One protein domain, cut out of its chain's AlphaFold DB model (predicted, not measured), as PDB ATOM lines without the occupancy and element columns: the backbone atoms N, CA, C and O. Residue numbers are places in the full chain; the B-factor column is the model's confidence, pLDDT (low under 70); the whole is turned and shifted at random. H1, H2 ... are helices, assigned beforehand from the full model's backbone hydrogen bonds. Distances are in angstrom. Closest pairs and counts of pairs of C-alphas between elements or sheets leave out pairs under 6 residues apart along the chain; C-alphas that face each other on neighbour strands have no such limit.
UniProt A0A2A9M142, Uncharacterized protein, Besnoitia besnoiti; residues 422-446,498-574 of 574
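What this domain is: This is residues 422 to 446 and 498 to 574 of the 574 residues of an uncharacterized protein of Besnoitia besnoiti (UniProt A0A2A9M142). Two long helices, H1 and H5, cross nearly at right angles; short H2 and H4 pack on the first half of H5, short H3 on H1, and residues 562 to 574 stick out. The printed part has 102 residues, five named helices, H1 to H5 in order, and no named strand: all helix, mostly crossed. It is only just compact, close to loose, with radius of gyration of the C-alphas 15.3 A and spans 55 by 36 by 20 A.

Where its parts are: H1, residues 423 to 446, begins at C-alpha 423 (-32.615, -27.285, 43.838) and measures 34.6 A. H2 is residues 498 to 507, H3 510 to 519, H4 523 to 533. H5, residues 541 to 570, measures 43.4 A and ends at C-alpha 570 (-56.096, -19.249, 39.308).

How they stand to each other: H1 touches H5, the hub, with residues 423 to 433 alone, about perpendicular at 88 degrees; closest C-alphas are Gly 430 and Gly 557, 3.9 A. Residues 434 to 438 alone touch H3, closest C-alphas Val 438 and Glu 512, 6.7 A. H2 touches H5's residues 541 to 549 alone, closest C-alphas Gly 503 and Ala 545, 4.8 A. H4 touches H5's residues 544 to 552 alone, closest C-alphas Ala 530 and Ala 548, 5.1 A. H1 and H4 are apart. Each O i to N i+4 pair is within hydrogen-bond range in H1, H2, H4 and H5; in H3, 5 of 6.

The domain as a whole: The farthest C-alphas, Glu 537 and Leu 574, are 55.9 A apart. Residues 447 to 497 are cut out, a C-alpha gap of 35.0 A. Of the links printed whole, none is long. pLDDT is under 70 at residues 535 to 538 and 568 to 574.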
ATOM      1  N   SER A 422     -36.188 -28.921  40.892       92.19
ATOM      2  CA  SER A 422     -34.876 -29.279  41.445       92.19
ATOM      3  C   SER A 422     -34.253 -28.095  42.194       92.19
ATOM      4  O   SER A 422     -34.566 -26.940  41.912       92.19
ATOM      5  N   ASP A 423     -33.326 -28.359  43.121       92.38
ATOM      6  CA  ASP A 423     -32.615 -27.285  43.838       92.38
ATOM      7  C   ASP A 423     -31.837 -26.359  42.884       92.38
ATOM      8  O   ASP A 423     -31.735 -25.158  43.133       92.38
ATOM      9  N   GLU A 424     -31.334 -26.903  41.772       93.69
ATOM     10  CA  GLU A 424     -30.671 -26.148  40.702       93.69
ATOM     11  C   GLU A 424     -31.646 -25.207  39.987       93.69
ATOM     12  O   GLU A 424     -31.350 -24.022  39.838       93.69
ATOM     13  N   LEU A 425     -32.842 -25.696  39.641       91.44
ATOM     14  CA  LEU A 425     -33.882 -24.867  39.038       91.44
ATOM     15  C   LEU A 425     -34.327 -23.753  39.992       91.44
ATOM     16  O   LEU A 425     -34.481 -22.608  39.577       91.44
ATOM     17  N   LEU A 426     -34.501 -24.062  41.280       94.19
ATOM     18  CA  LEU A 426     -34.848 -23.056  42.285       94.19
ATOM     19  C   LEU A 426     -33.749 -21.998  42.430       94.19
ATOM     20  O   LEU A 426     -34.049 -20.812  42.519       94.19
ATOM     21  N   LEU A 427     -32.478 -22.398  42.435       94.75
ATOM     22  CA  LEU A 427     -31.371 -21.444  42.458       94.75
ATOM     23  C   LEU A 427     -31.400 -20.533  41.222       94.75
ATOM     24  O   LEU A 427     -31.365 -19.312  41.372       94.75
ATOM     25  N   TRP A 428     -31.536 -21.116  40.029       94.69
ATOM     26  CA  TRP A 428     -31.602 -20.376  38.768       94.69
ATOM     27  C   TRP A 428     -32.779 -19.393  38.733       94.69
ATOM     28  O   TRP A 428     -32.608 -18.232  38.362       94.69
ATOM     29  N   LEU A 429     -33.963 -19.815  39.189       93.25
ATOM     30  CA  LEU A 429     -35.137 -18.944  39.294       93.25
ATOM     31  C   LEU A 429     -34.892 -17.767  40.242       93.25
ATOM     32  O   LEU A 429     -35.259 -16.638  39.916       93.25
ATOM     33  N   GLY A 430     -34.253 -18.014  41.388       93.81
ATOM     34  CA  GLY A 430     -33.895 -16.967  42.342       93.81
ATOM     35  C   GLY A 430     -32.880 -15.973  41.779       93.81
ATOM     36  O   GLY A 430     -33.054 -14.762  41.923       93.81
ATOM     37  N   GLU A 431     -31.844 -16.465  41.098       93.38
ATOM     38  CA  GLU A 431     -30.846 -15.629  40.422       93.38
ATOM     39  C   GLU A 431     -31.472 -14.780  39.318       93.38
ATOM     40  O   GLU A 431     -31.246 -13.567  39.272       93.38
ATOM     41  N   ARG A 432     -32.303 -15.398  38.471       92.44
ATOM     42  CA  ARG A 432     -33.044 -14.714  37.410       92.44
ATOM     43  C   ARG A 432     -33.919 -13.614  37.998       92.44
ATOM     44  O   ARG A 432     -33.771 -12.464  37.603       92.44
ATOM     45  N   ALA A 433     -34.770 -13.938  38.970       91.75
ATOM     46  CA  ALA A 433     -35.699 -12.983  39.570       91.75
ATOM     47  C   ALA A 433     -34.982 -11.786  40.208       91.75
ATOM     48  O   ALA A 433     -35.376 -10.639  39.983       91.75
ATOM     49  N   LEU A 434     -33.903 -12.036  40.957       91.69
ATOM     50  CA  LEU A 434     -33.105 -10.969  41.555       91.69
ATOM     51  C   LEU A 434     -32.465 -10.084  40.478       91.69
ATOM     52  O   LEU A 434     -32.591  -8.861  40.537       91.69
ATOM     53  N   LYS A 435     -31.838 -10.692  39.464       90.56
ATOM     54  CA  LYS A 435     -31.180  -9.974  38.366       90.56
ATOM     55  C   LYS A 435     -32.160  -9.103  37.580       90.56
ATOM     56  O   LYS A 435     -31.894  -7.920  37.395       90.56
ATOM     57  N   THR A 436     -33.317  -9.641  37.187       88.19
ATOM     58  CA  THR A 436     -34.324  -8.889  36.420       88.19
ATOM     59  C   THR A 436     -34.849  -7.680  37.198       88.19
ATOM     60  O   THR A 436     -35.143  -6.639  36.615       88.19
ATOM     61  N   LYS A 437     -34.965  -7.784  38.529       88.31
ATOM     62  CA  LYS A 437     -35.409  -6.673  39.383       88.31
ATOM     63  C   LYS A 437     -34.340  -5.595  39.541       88.31
ATOM     64  O   LYS A 437     -34.683  -4.418  39.477       88.31
ATOM     65  N   VAL A 438     -33.073  -5.988  39.687       89.44
ATOM     66  CA  VAL A 438     -31.933  -5.055  39.699       89.44
ATOM     67  C   VAL A 438     -31.867  -4.288  38.375       89.44
ATOM     68  O   VAL A 438     -31.792  -3.063  38.370       89.44
ATOM     69  N   GLU A 439     -31.972  -4.989  37.245       87.44
ATOM     70  CA  GLU A 439     -31.962  -4.369  35.914       87.44
ATOM     71  C   GLU A 439     -33.139  -3.396  35.728       87.44
ATOM     72  O   GLU A 439     -32.942  -2.273  35.263       87.44
ATOM     73  N   ALA A 440     -34.343  -3.762  36.180       85.56
ATOM     74  CA  ALA A 440     -35.515  -2.888  36.110       85.56
ATOM     75  C   ALA A 440     -35.384  -1.612  36.971       85.56
ATOM     76  O   ALA A 440     -35.824  -0.536  36.551       85.56
ATOM     77  N   GLU A 441     -34.788  -1.692  38.168       81.44
ATOM     78  CA  GLU A 441     -34.516  -0.504  38.992       81.44
ATOM     79  C   GLU A 441     -33.442   0.392  38.362       81.44
ATOM     80  O   GLU A 441     -33.612   1.617  38.326       81.44
ATOM     81  N   ALA A 442     -32.395  -0.201  37.782       79.19
ATOM     82  CA  ALA A 442     -31.356   0.529  37.063       79.19
ATOM     83  C   ALA A 442     -31.911   1.266  35.828       79.19
ATOM     84  O   ALA A 442     -31.596   2.441  35.610       79.19
ATOM     85  N   GLU A 443     -32.783   0.625  35.045       78.25
ATOM     86  CA  GLU A 443     -33.465   1.245  33.901       78.25
ATOM     87  C   GLU A 443     -34.412   2.375  34.328       78.25
ATOM     88  O   GLU A 443     -34.451   3.435  33.693       78.25
ATOM     89  N   SER A 444     -35.141   2.194  35.432       76.75
ATOM     90  CA  SER A 444     -36.005   3.227  36.017       76.75
ATOM     91  C   SER A 444     -35.198   4.447  36.484       76.75
ATOM     92  O   SER A 444     -35.540   5.591  36.159       76.75
ATOM     93  N   ALA A 445     -34.068   4.225  37.163       74.62
ATOM     94  CA  ALA A 445     -33.160   5.285  37.599       74.62
ATOM     95  C   ALA A 445     -32.523   6.027  36.409       74.62
ATOM     96  O   ALA A 445     -32.462   7.262  36.402       74.62
ATOM     97  N   ALA A 446     -32.115   5.301  35.362       70.62
ATOM     98  CA  ALA A 446     -31.597   5.890  34.130       70.62
ATOM     99  C   ALA A 446     -32.664   6.742  33.418       70.62
ATOM    100  O   ALA A 446     -32.381   7.875  33.022       70.62
ATOM    101  N   SER A 498     -22.233 -11.144  64.138       73.44
ATOM    102  CA  SER A 498     -21.398 -10.103  63.524       73.44
ATOM    103  C   SER A 498     -20.630 -10.605  62.294       73.44
ATOM    104  O   SER A 498     -20.319  -9.813  61.405       73.44
ATOM    105  N   LEU A 499     -20.292 -11.897  62.239       79.69
ATOM    106  CA  LEU A 499     -19.673 -12.515  61.065       79.69
ATOM    107  C   LEU A 499     -20.698 -12.795  59.964       79.69
ATOM    108  O   LEU A 499     -20.374 -12.600  58.798       79.69
ATOM    109  N   ALA A 500     -21.924 -13.181  60.321       80.44
ATOM    110  CA  ALA A 500     -23.023 -13.379  59.385       80.44
ATOM    111  C   ALA A 500     -23.471 -12.060  58.739       80.44
ATOM    112  O   ALA A 500     -23.670 -12.027  57.530       80.44
ATOM    113  N   SER A 501     -23.549 -10.955  59.490       83.56
ATOM    114  CA  SER A 501     -23.871  -9.641  58.909       83.56
ATOM    115  C   SER A 501     -22.811  -9.195  57.896       83.56
ATOM    116  O   SER A 501     -23.140  -8.799  56.784       83.56
ATOM    117  N   ARG A 502     -21.526  -9.357  58.237       83.31
ATOM    118  CA  ARG A 502     -20.418  -9.102  57.307       83.31
ATOM    119  C   ARG A 502     -20.424 -10.073  56.123       83.31
ATOM    120  O   ARG A 502     -20.077  -9.691  55.013       83.31
ATOM    121  N   GLY A 503     -20.790 -11.331  56.354       84.00
ATOM    122  CA  GLY A 503     -20.968 -12.334  55.310       84.00
ATOM    123  C   GLY A 503     -22.071 -11.944  54.330       84.00
ATOM    124  O   GLY A 503     -21.882 -12.099  53.133       84.00
ATOM    125  N   PHE A 504     -23.177 -11.380  54.818       87.38
ATOM    126  CA  PHE A 504     -24.295 -10.927  53.991       87.38
ATOM    127  C   PHE A 504     -23.880  -9.776  53.068       87.38
ATOM    128  O   PHE A 504     -24.138  -9.832  51.871       87.38
ATOM    129  N   GLU A 505     -23.147  -8.792  53.597       87.56
ATOM    130  CA  GLU A 505     -22.578  -7.678  52.818       87.56
ATOM    131  C   GLU A 505     -21.534  -8.128  51.781       87.56
ATOM    132  O   GLU A 505     -21.311  -7.450  50.782       87.56
ATOM    133  N   LEU A 506     -20.858  -9.258  52.019       86.62
ATOM    134  CA  LEU A 506     -19.941  -9.866  51.049       86.62
ATOM    135  C   LEU A 506     -20.674 -10.713  50.007       86.62
ATOM    136  O   LEU A 506     -20.178 -10.876  48.893       86.62
ATOM    137  N   ALA A 507     -21.805 -11.297  50.394       87.25
ATOM    138  CA  ALA A 507     -22.613 -12.152  49.549       87.25
ATOM    139  C   ALA A 507     -23.441 -11.341  48.558       87.25
ATOM    140  O   ALA A 507     -23.507 -11.746  47.404       87.25
ATOM    141  N   PHE A 508     -24.057 -10.234  48.979       90.62
ATOM    142  CA  PHE A 508     -24.985  -9.441  48.171       90.62
ATOM    143  C   PHE A 508     -24.496  -8.009  47.985       90.62
ATOM    144  O   PHE A 508     -23.957  -7.396  48.906       90.62
ATOM    145  N   SER A 509     -24.721  -7.452  46.796       89.56
ATOM    146  CA  SER A 509     -24.556  -6.014  46.588       89.56
ATOM    147  C   SER A 509     -25.577  -5.233  47.429       89.56
ATOM    148  O   SER A 509     -26.613  -5.764  47.831       89.56
ATOM    149  N   LEU A 510     -25.312  -3.950  47.693       86.88
ATOM    150  CA  LEU A 510     -26.241  -3.106  48.458       86.88
ATOM    151  C   LEU A 510     -27.615  -2.988  47.770       86.88
ATOM    152  O   LEU A 510     -28.641  -2.913  48.439       86.88
ATOM    153  N   GLU A 511     -27.628  -3.002  46.438       86.88
ATOM    154  CA  GLU A 511     -28.843  -2.966  45.621       86.88
ATOM    155  C   GLU A 511     -29.593  -4.304  45.667       86.88
ATOM    156  O   GLU A 511     -30.790  -4.326  45.946       86.88
ATOM    157  N   GLU A 512     -28.878  -5.426  45.522       89.69
ATOM    158  CA  GLU A 512     -29.450  -6.768  45.688       89.69
ATOM    159  C   GLU A 512     -30.061  -6.943  47.082       89.69
ATOM    160  O   GLU A 512     -31.181  -7.427  47.203       89.69
ATOM    161  N   ALA A 513     -29.359  -6.512  48.134       87.81
ATOM    162  CA  ALA A 513     -29.838  -6.584  49.511       87.81
ATOM    163  C   ALA A 513     -31.150  -5.807  49.704       87.81
ATOM    164  O   ALA A 513     -32.089  -6.324  50.306       87.81
ATOM    165  N   ARG A 514     -31.243  -4.595  49.144       86.75
ATOM    166  CA  ARG A 514     -32.454  -3.770  49.217       86.75
ATOM    167  C   ARG A 514     -33.636  -4.405  48.481       86.75
ATOM    168  O   ARG A 514     -34.755  -4.380  48.985       86.75
ATOM    169  N   ILE A 515     -33.401  -4.976  47.300       88.50
ATOM    170  CA  ILE A 515     -34.440  -5.675  46.531       88.50
ATOM    171  C   ILE A 515     -34.878  -6.950  47.262       88.50
ATOM    172  O   ILE A 515     -36.075  -7.231  47.354       88.50
ATOM    173  N   LEU A 516     -33.930  -7.690  47.843       87.50
ATOM    174  CA  LEU A 516     -34.208  -8.883  48.639       87.50
ATOM    175  C   LEU A 516     -35.066  -8.575  49.865       87.50
ATOM    176  O   LEU A 516     -35.959  -9.359  50.151       87.50
ATOM    177  N   GLU A 517     -34.882  -7.440  50.543       85.31
ATOM    178  CA  GLU A 517     -35.776  -7.030  51.639       85.31
ATOM    179  C   GLU A 517     -37.242  -6.896  51.181       85.31
ATOM    180  O   GLU A 517     -38.162  -7.214  51.938       85.31
ATOM    181  N   GLY A 518     -37.473  -6.466  49.935       84.31
ATOM    182  CA  GLY A 518     -38.812  -6.369  49.349       84.31
ATOM    183  C   GLY A 518     -39.394  -7.715  48.901       84.31
ATOM    184  O   GLY A 518     -40.588  -7.960  49.077       84.31
ATOM    185  N   LEU A 519     -38.567  -8.592  48.323       84.19
ATOM    186  CA  LEU A 519     -39.001  -9.881  47.765       84.19
ATOM    187  C   LEU A 519     -39.039 -11.010  48.801       84.19
ATOM    188  O   LEU A 519     -39.871 -11.911  48.721       84.19
ATOM    189  N   LEU A 520     -38.150 -10.974  49.787       87.69
ATOM    190  CA  LEU A 520     -37.989 -11.988  50.819       87.69
ATOM    191  C   LEU A 520     -37.643 -11.296  52.151       87.69
ATOM    192  O   LEU A 520     -36.470 -11.204  52.511       87.69
ATOM    193  N   PRO A 521     -38.652 -10.836  52.915       85.56
ATOM    194  CA  PRO A 521     -38.436 -10.091  54.160       85.56
ATOM    195  C   PRO A 521     -37.550 -10.821  55.184       85.56
ATOM    196  O   PRO A 521     -36.827 -10.187  55.950       85.56
ATOM    197  N   ASP A 522     -37.554 -12.155  55.153       86.12
ATOM    198  CA  ASP A 522     -36.774 -13.011  56.048       86.12
ATOM    199  C   ASP A 522     -35.373 -13.364  55.498       86.12
ATOM    200  O   ASP A 522     -34.676 -14.212  56.065       86.12
ATOM    201  N   ALA A 523     -34.918 -12.730  54.408       86.81
ATOM    202  CA  ALA A 523     -33.650 -13.046  53.738       86.81
ATOM    203  C   ALA A 523     -32.439 -12.973  54.680       86.81
ATOM    204  O   ALA A 523     -31.585 -13.858  54.661       86.81
ATOM    205  N   GLN A 524     -32.372 -11.956  55.545       85.06
ATOM    206  CA  GLN A 524     -31.242 -11.778  56.463       85.06
ATOM    207  C   GLN A 524     -31.226 -12.836  57.578       85.06
ATOM    208  O   GLN A 524     -30.155 -13.312  57.972       85.06
ATOM    209  N   SER A 525     -32.399 -13.253  58.068       86.44
ATOM    210  CA  SER A 525     -32.516 -14.366  59.019       86.44
ATOM    211  C   SER A 525     -32.154 -15.701  58.380       86.44
ATOM    212  O   SER A 525     -31.357 -16.438  58.961       86.44
ATOM    213  N   LEU A 526     -32.655 -15.975  57.170       86.69
ATOM    214  CA  LEU A 526     -32.341 -17.191  56.415       86.69
ATOM    215  C   LEU A 526     -30.847 -17.279  56.110       86.69
ATOM    216  O   LEU A 526     -30.233 -18.327  56.303       86.69
ATOM    217  N   PHE A 527     -30.238 -16.160  55.712       89.44
ATOM    218  CA  PHE A 527     -28.800 -16.083  55.507       89.44
ATOM    219  C   PHE A 527     -28.031 -16.376  56.791       89.44
ATOM    220  O   PHE A 527     -27.100 -17.170  56.777       89.44
ATOM    221  N   THR A 528     -28.412 -15.753  57.909       87.12
ATOM    222  CA  THR A 528     -27.725 -15.936  59.198       87.12
ATOM    223  C   THR A 528     -27.808 -17.385  59.674       87.12
ATOM    224  O   THR A 528     -26.830 -17.930  60.182       87.12
ATOM    225  N   GLU A 529     -28.959 -18.027  59.481       86.31
ATOM    226  CA  GLU A 529     -29.167 -19.433  59.812       86.31
ATOM    227  C   GLU A 529     -28.348 -20.363  58.905       86.31
ATOM    228  O   GLU A 529     -27.669 -21.262  59.404       86.31
ATOM    229  N   ALA A 530     -28.346 -20.124  57.589       85.44
ATOM    230  CA  ALA A 530     -27.537 -20.885  56.637       85.44
ATOM    231  C   ALA A 530     -26.032 -20.716  56.908       85.44
ATOM    232  O   ALA A 530     -25.296 -21.697  56.983       85.44
ATOM    233  N   PHE A 531     -25.594 -19.482  57.164       86.38
ATOM    234  CA  PHE A 531     -24.214 -19.144  57.498       86.38
ATOM    235  C   PHE A 531     -23.753 -19.814  58.803       86.38
ATOM    236  O   PHE A 531     -22.610 -20.259  58.896       86.38
ATOM    237  N   GLY A 532     -24.635 -19.914  59.803       81.31
ATOM    238  CA  GLY A 532     -24.359 -20.595  61.073       81.31
ATOM    239  C   GLY A 532     -24.361 -22.126  60.981       81.31
ATOM    240  O   GLY A 532     -23.673 -22.787  61.754       81.31
ATOM    241  N   ARG A 533     -25.100 -22.708  60.024       81.25
ATOM    242  CA  ARG A 533     -25.119 -24.163  59.770       81.25
ATOM    243  C   ARG A 533     -23.862 -24.678  59.078       81.25
ATOM    244  O   ARG A 533     -23.571 -25.868  59.185       81.25
ATOM    245  N   GLU A 534     -23.120 -23.810  58.395       73.19
ATOM    246  CA  GLU A 534     -21.840 -24.128  57.759       73.19
ATOM    247  C   GLU A 534     -20.757 -24.419  58.817       73.19
ATOM    248  O   GLU A 534     -19.910 -23.585  59.170       73.19
ATOM    249  N   GLY A 535     -20.814 -25.632  59.365       54.06
ATOM    250  CA  GLY A 535     -19.885 -26.169  60.349       54.06
ATOM    251  C   GLY A 535     -18.597 -26.651  59.687       54.06
ATOM    252  O   GLY A 535     -18.571 -27.677  59.015       54.06
ATOM    253  N   GLY A 536     -17.519 -25.913  59.914       58.19
ATOM    254  CA  GLY A 536     -16.168 -26.266  59.496       58.19
ATOM    255  C   GLY A 536     -15.214 -25.149  59.890       58.19
ATOM    256  O   GLY A 536     -15.434 -23.996  59.509       58.19
ATOM    257  N   GLU A 537     -14.183 -25.474  60.671       58.31
ATOM    258  CA  GLU A 537     -13.104 -24.533  61.020       58.31
ATOM    259  C   GLU A 537     -12.267 -24.139  59.783       58.31
ATOM    260  O   GLU A 537     -11.590 -23.115  59.798       58.31
ATOM    261  N   ASP A 538     -12.386 -24.903  58.690       66.38
ATOM    262  CA  ASP A 538     -11.595 -24.753  57.463       66.38
ATOM    263  C   ASP A 538     -12.227 -23.841  56.391       66.38
ATOM    264  O   ASP A 538     -11.572 -23.508  55.402       66.38
ATOM    265  N   LEU A 539     -13.491 -23.427  56.552       74.88
ATOM    266  CA  LEU A 539     -14.173 -22.582  55.567       74.88
ATOM    267  C   LEU A 539     -13.951 -21.099  55.865       74.88
ATOM    268  O   LEU A 539     -14.266 -20.598  56.947       74.88
ATOM    269  N   THR A 540     -13.459 -20.371  54.864       83.88
ATOM    270  CA  THR A 540     -13.334 -18.911  54.942       83.88
ATOM    271  C   THR A 540     -14.709 -18.244  55.033       83.88
ATOM    272  O   THR A 540     -15.698 -18.756  54.509       83.88
ATOM    273  N   VAL A 541     -14.776 -17.048  55.633       83.62
ATOM    274  CA  VAL A 541     -16.014 -16.237  55.694       83.62
ATOM    275  C   VAL A 541     -16.628 -16.040  54.304       83.62
ATOM    276  O   VAL A 541     -17.843 -16.063  54.166       83.62
ATOM    277  N   GLN A 542     -15.794 -15.898  53.273       85.12
ATOM    278  CA  GLN A 542     -16.242 -15.729  51.892       85.12
ATOM    279  C   GLN A 542     -16.882 -17.003  51.319       85.12
ATOM    280  O   GLN A 542     -17.896 -16.912  50.636       85.12
ATOM    281  N   GLN A 543     -16.338 -18.185  51.623       85.75
ATOM    282  CA  GLN A 543     -16.938 -19.461  51.213       85.75
ATOM    283  C   GLN A 543     -18.273 -19.704  51.923       85.75
ATOM    284  O   GLN A 543     -19.248 -20.053  51.262       85.75
ATOM    285  N   LYS A 544     -18.343 -19.416  53.230       85.06
ATOM    286  CA  LYS A 544     -19.598 -19.505  53.991       85.06
ATOM    287  C   LYS A 544     -20.659 -18.542  53.479       85.06
ATOM    288  O   LYS A 544     -21.823 -18.904  53.350       85.06
ATOM    289  N   ALA A 545     -20.249 -17.321  53.143       87.19
ATOM    290  CA  ALA A 545     -21.130 -16.322  52.555       87.19
ATOM    291  C   ALA A 545     -21.661 -16.752  51.178       87.19
ATOM    292  O   ALA A 545     -22.849 -16.596  50.916       87.19
ATOM    293  N   ALA A 546     -20.813 -17.335  50.322       87.69
ATOM    294  CA  ALA A 546     -21.226 -17.836  49.010       87.69
ATOM    295  C   ALA A 546     -22.231 -18.995  49.120       87.69
ATOM    296  O   ALA A 546     -23.221 -19.024  48.395       87.69
ATOM    297  N   SER A 547     -22.028 -19.918  50.059       86.62
ATOM    298  CA  SER A 547     -22.974 -21.014  50.295       86.62
ATOM    299  C   SER A 547     -24.292 -20.534  50.922       86.62
ATOM    300  O   SER A 547     -25.387 -20.905  50.490       86.62
ATOM    301  N   ALA A 548     -24.221 -19.612  51.887       88.94
ATOM    302  CA  ALA A 548     -25.410 -18.987  52.460       88.94
ATOM    303  C   ALA A 548     -26.195 -18.165  51.416       88.94
ATOM    304  O   ALA A 548     -27.426 -18.145  51.459       88.94
ATOM    305  N   ARG A 549     -25.509 -17.555  50.435       92.31
ATOM    306  CA  ARG A 549     -26.143 -16.903  49.275       92.31
ATOM    307  C   ARG A 549     -26.984 -17.886  48.467       92.31
ATOM    308  O   ARG A 549     -28.129 -17.560  48.171       92.31
ATOM    309  N   VAL A 550     -26.462 -19.079  48.168       92.38
ATOM    310  CA  VAL A 550     -27.215 -20.130  47.458       92.38
ATOM    311  C   VAL A 550     -28.515 -20.451  48.194       92.38
ATOM    312  O   VAL A 550     -29.572 -20.479  47.577       92.38
ATOM    313  N   SER A 551     -28.473 -20.586  49.522       90.44
ATOM    314  CA  SER A 551     -29.674 -20.878  50.322       90.44
ATOM    315  C   SER A 551     -30.746 -19.784  50.222       90.44
ATOM    316  O   SER A 551     -31.931 -20.092  50.098       90.44
ATOM    317  N   VAL A 552     -30.346 -18.509  50.251       92.38
ATOM    318  CA  VAL A 552     -31.272 -17.370  50.105       92.38
ATOM    319  C   VAL A 552     -31.858 -17.314  48.694       92.38
ATOM    320  O   VAL A 552     -33.060 -17.111  48.543       92.38
ATOM    321  N   LEU A 553     -31.036 -17.524  47.665       94.06
ATOM    322  CA  LEU A 553     -31.486 -17.503  46.273       94.06
ATOM    323  C   LEU A 553     -32.411 -18.681  45.957       94.06
ATOM    324  O   LEU A 553     -33.465 -18.473  45.369       94.06
ATOM    325  N   SER A 554     -32.106 -19.893  46.427       93.56
ATOM    326  CA  SER A 554     -33.017 -21.034  46.296       93.56
ATOM    327  C   SER A 554     -34.345 -20.804  47.027       93.56
ATOM    328  O   SER A 554     -35.384 -21.242  46.539       93.56
ATOM    329  N   ALA A 555     -34.351 -20.107  48.170       93.06
ATOM    330  CA  ALA A 555     -35.589 -19.735  48.863       93.06
ATOM    331  C   ALA A 555     -36.402 -18.682  48.086       93.06
ATOM    332  O   ALA A 555     -37.629 -18.763  48.036       93.06
ATOM    333  N   LEU A 556     -35.730 -17.721  47.444       93.38
ATOM    334  CA  LEU A 556     -36.380 -16.778  46.535       93.38
ATOM    335  C   LEU A 556     -36.979 -17.504  45.320       93.38
ATOM    336  O   LEU A 556     -38.127 -17.251  44.968       93.38
ATOM    337  N   GLY A 557     -36.250 -18.445  44.721       94.44
ATOM    338  CA  GLY A 557     -36.758 -19.243  43.609       94.44
ATOM    339  C   GLY A 557     -37.919 -20.162  43.985       94.44
ATOM    340  O   GLY A 557     -38.852 -20.299  43.203       94.44
ATOM    341  N   ASP A 558     -37.916 -20.743  45.191       94.50
ATOM    342  CA  ASP A 558     -39.050 -21.517  45.735       94.50
ATOM    343  C   ASP A 558     -40.317 -20.651  45.805       94.50
ATOM    344  O   ASP A 558     -41.404 -21.058  45.382       94.50
ATOM    345  N   ARG A 559     -40.159 -19.402  46.252       93.12
ATOM    346  CA  ARG A 559     -41.245 -18.426  46.270       93.12
ATOM    347  C   ARG A 559     -41.746 -18.084  44.866       93.12
ATOM    348  O   ARG A 559     -42.949 -18.174  44.626       93.12
ATOM    349  N   GLU A 560     -40.852 -17.724  43.950       91.94
ATOM    350  CA  GLU A 560     -41.208 -17.380  42.564       91.94
ATOM    351  C   GLU A 560     -41.905 -18.544  41.850       91.94
ATOM    352  O   GLU A 560     -42.935 -18.354  41.196       91.94
ATOM    353  N   PHE A 561     -41.403 -19.766  42.044       92.00
ATOM    354  CA  PHE A 561     -42.025 -20.975  41.522       92.00
ATOM    355  C   PHE A 561     -43.428 -21.184  42.107       92.00
ATOM    356  O   PHE A 561     -44.383 -21.401  41.360       92.00
ATOM    357  N   GLY A 562     -43.589 -21.060  43.429       89.06
ATOM    358  CA  GLY A 562     -44.894 -21.166  44.086       89.06
ATOM    359  C   GLY A 562     -45.897 -20.107  43.608       89.06
ATOM    360  O   GLY A 562     -47.078 -20.405  43.403       89.06
ATOM    361  N   GLU A 563     -45.445 -18.877  43.365       87.44
ATOM    362  CA  GLU A 563     -46.280 -17.812  42.802       87.44
ATOM    363  C   GLU A 563     -46.659 -18.087  41.337       87.44
ATOM    364  O   GLU A 563     -47.799 -17.833  40.937       87.44
ATOM    365  N   ALA A 564     -45.742 -18.626  40.527       82.62
ATOM    366  CA  ALA A 564     -46.022 -19.038  39.150       82.62
ATOM    367  C   ALA A 564     -47.040 -20.189  39.095       82.62
ATOM    368  O   ALA A 564     -47.972 -20.160  38.283       82.62
ATOM    369  N   LEU A 565     -46.901 -21.156  40.003       81.06
ATOM    370  CA  LEU A 565     -47.814 -22.280  40.171       81.06
ATOM    371  C   LEU A 565     -49.228 -21.795  40.527       81.06
ATOM    372  O   LEU A 565     -50.194 -22.134  39.843       81.06
ATOM    373  N   THR A 566     -49.331 -20.887  41.503       78.38
ATOM    374  CA  THR A 566     -50.606 -20.286  41.936       78.38
ATOM    375  C   THR A 566     -51.275 -19.503  40.800       78.38
ATOM    376  O   THR A 566     -52.452 -19.703  40.506       78.38
ATOM    377  N   ARG A 567     -50.517 -18.666  40.074       75.75
ATOM    378  CA  ARG A 567     -51.033 -17.902  38.920       75.75
ATOM    379  C   ARG A 567     -51.613 -18.806  37.828       75.75
ATOM    380  O   ARG A 567     -52.596 -18.439  37.182       75.75
ATOM    381  N   ARG A 568     -51.003 -19.971  37.592       65.88
ATOM    382  CA  ARG A 568     -51.482 -20.950  36.604       65.88
ATOM    383  C   ARG A 568     -52.711 -21.719  37.093       65.88
ATOM    384  O   ARG A 568     -53.560 -22.047  36.264       65.88
ATOM    385  N   ALA A 569     -52.836 -21.951  38.399       58.75
ATOM    386  CA  ALA A 569     -54.038 -22.517  39.005       58.75
ATOM    387  C   ALA A 569     -55.235 -21.543  38.928       58.75
ATOM    388  O   ALA A 569     -56.326 -21.935  38.506       58.75
ATOM    389  N   ASP A 570     -55.027 -20.258  39.240       54.69
ATOM    390  CA  ASP A 570     -56.096 -19.249  39.308       54.69
ATOM    391  C   ASP A 570     -56.733 -18.941  37.948       54.69
ATOM    392  O   ASP A 570     -57.961 -18.865  37.843       54.69
ATOM    393  N   ARG A 571     -55.925 -18.859  36.879       52.69
ATOM    394  CA  ARG A 571     -56.392 -18.608  35.496       52.69
ATOM    395  C   ARG A 571     -57.377 -19.653  34.951       52.69
ATOM    396  O   ARG A 571     -57.882 -19.471  33.852       52.69
ATOM    397  N   ARG A 572     -57.626 -20.745  35.679       44.94
ATOM    398  CA  ARG A 572     -58.503 -21.859  35.273       44.94
ATOM    399  C   ARG A 572     -59.742 -22.021  36.157       44.94
ATOM    400  O   ARG A 572     -60.548 -22.916  35.916       44.94
ATOM    401  N   THR A 573     -59.868 -21.206  37.207       35.25
ATOM    402  CA  THR A 573     -61.062 -21.169  38.073       35.25
ATOM    403  C   THR A 573     -62.103 -20.136  37.628       35.25
ATOM    404  O   THR A 573     -63.210 -20.129  38.171       35.25
ATOM    405  N   LEU A 574     -61.752 -19.318  36.632       26.30
ATOM    406  CA  LEU A 574     -62.633 -18.477  35.817       26.30
ATOM    407  C   LEU A 574     -62.949 -19.211  34.513       26.30
ATOM    408  O   LEU A 574     -64.100 -19.076  34.043       26.30
TER     409      LEU A 574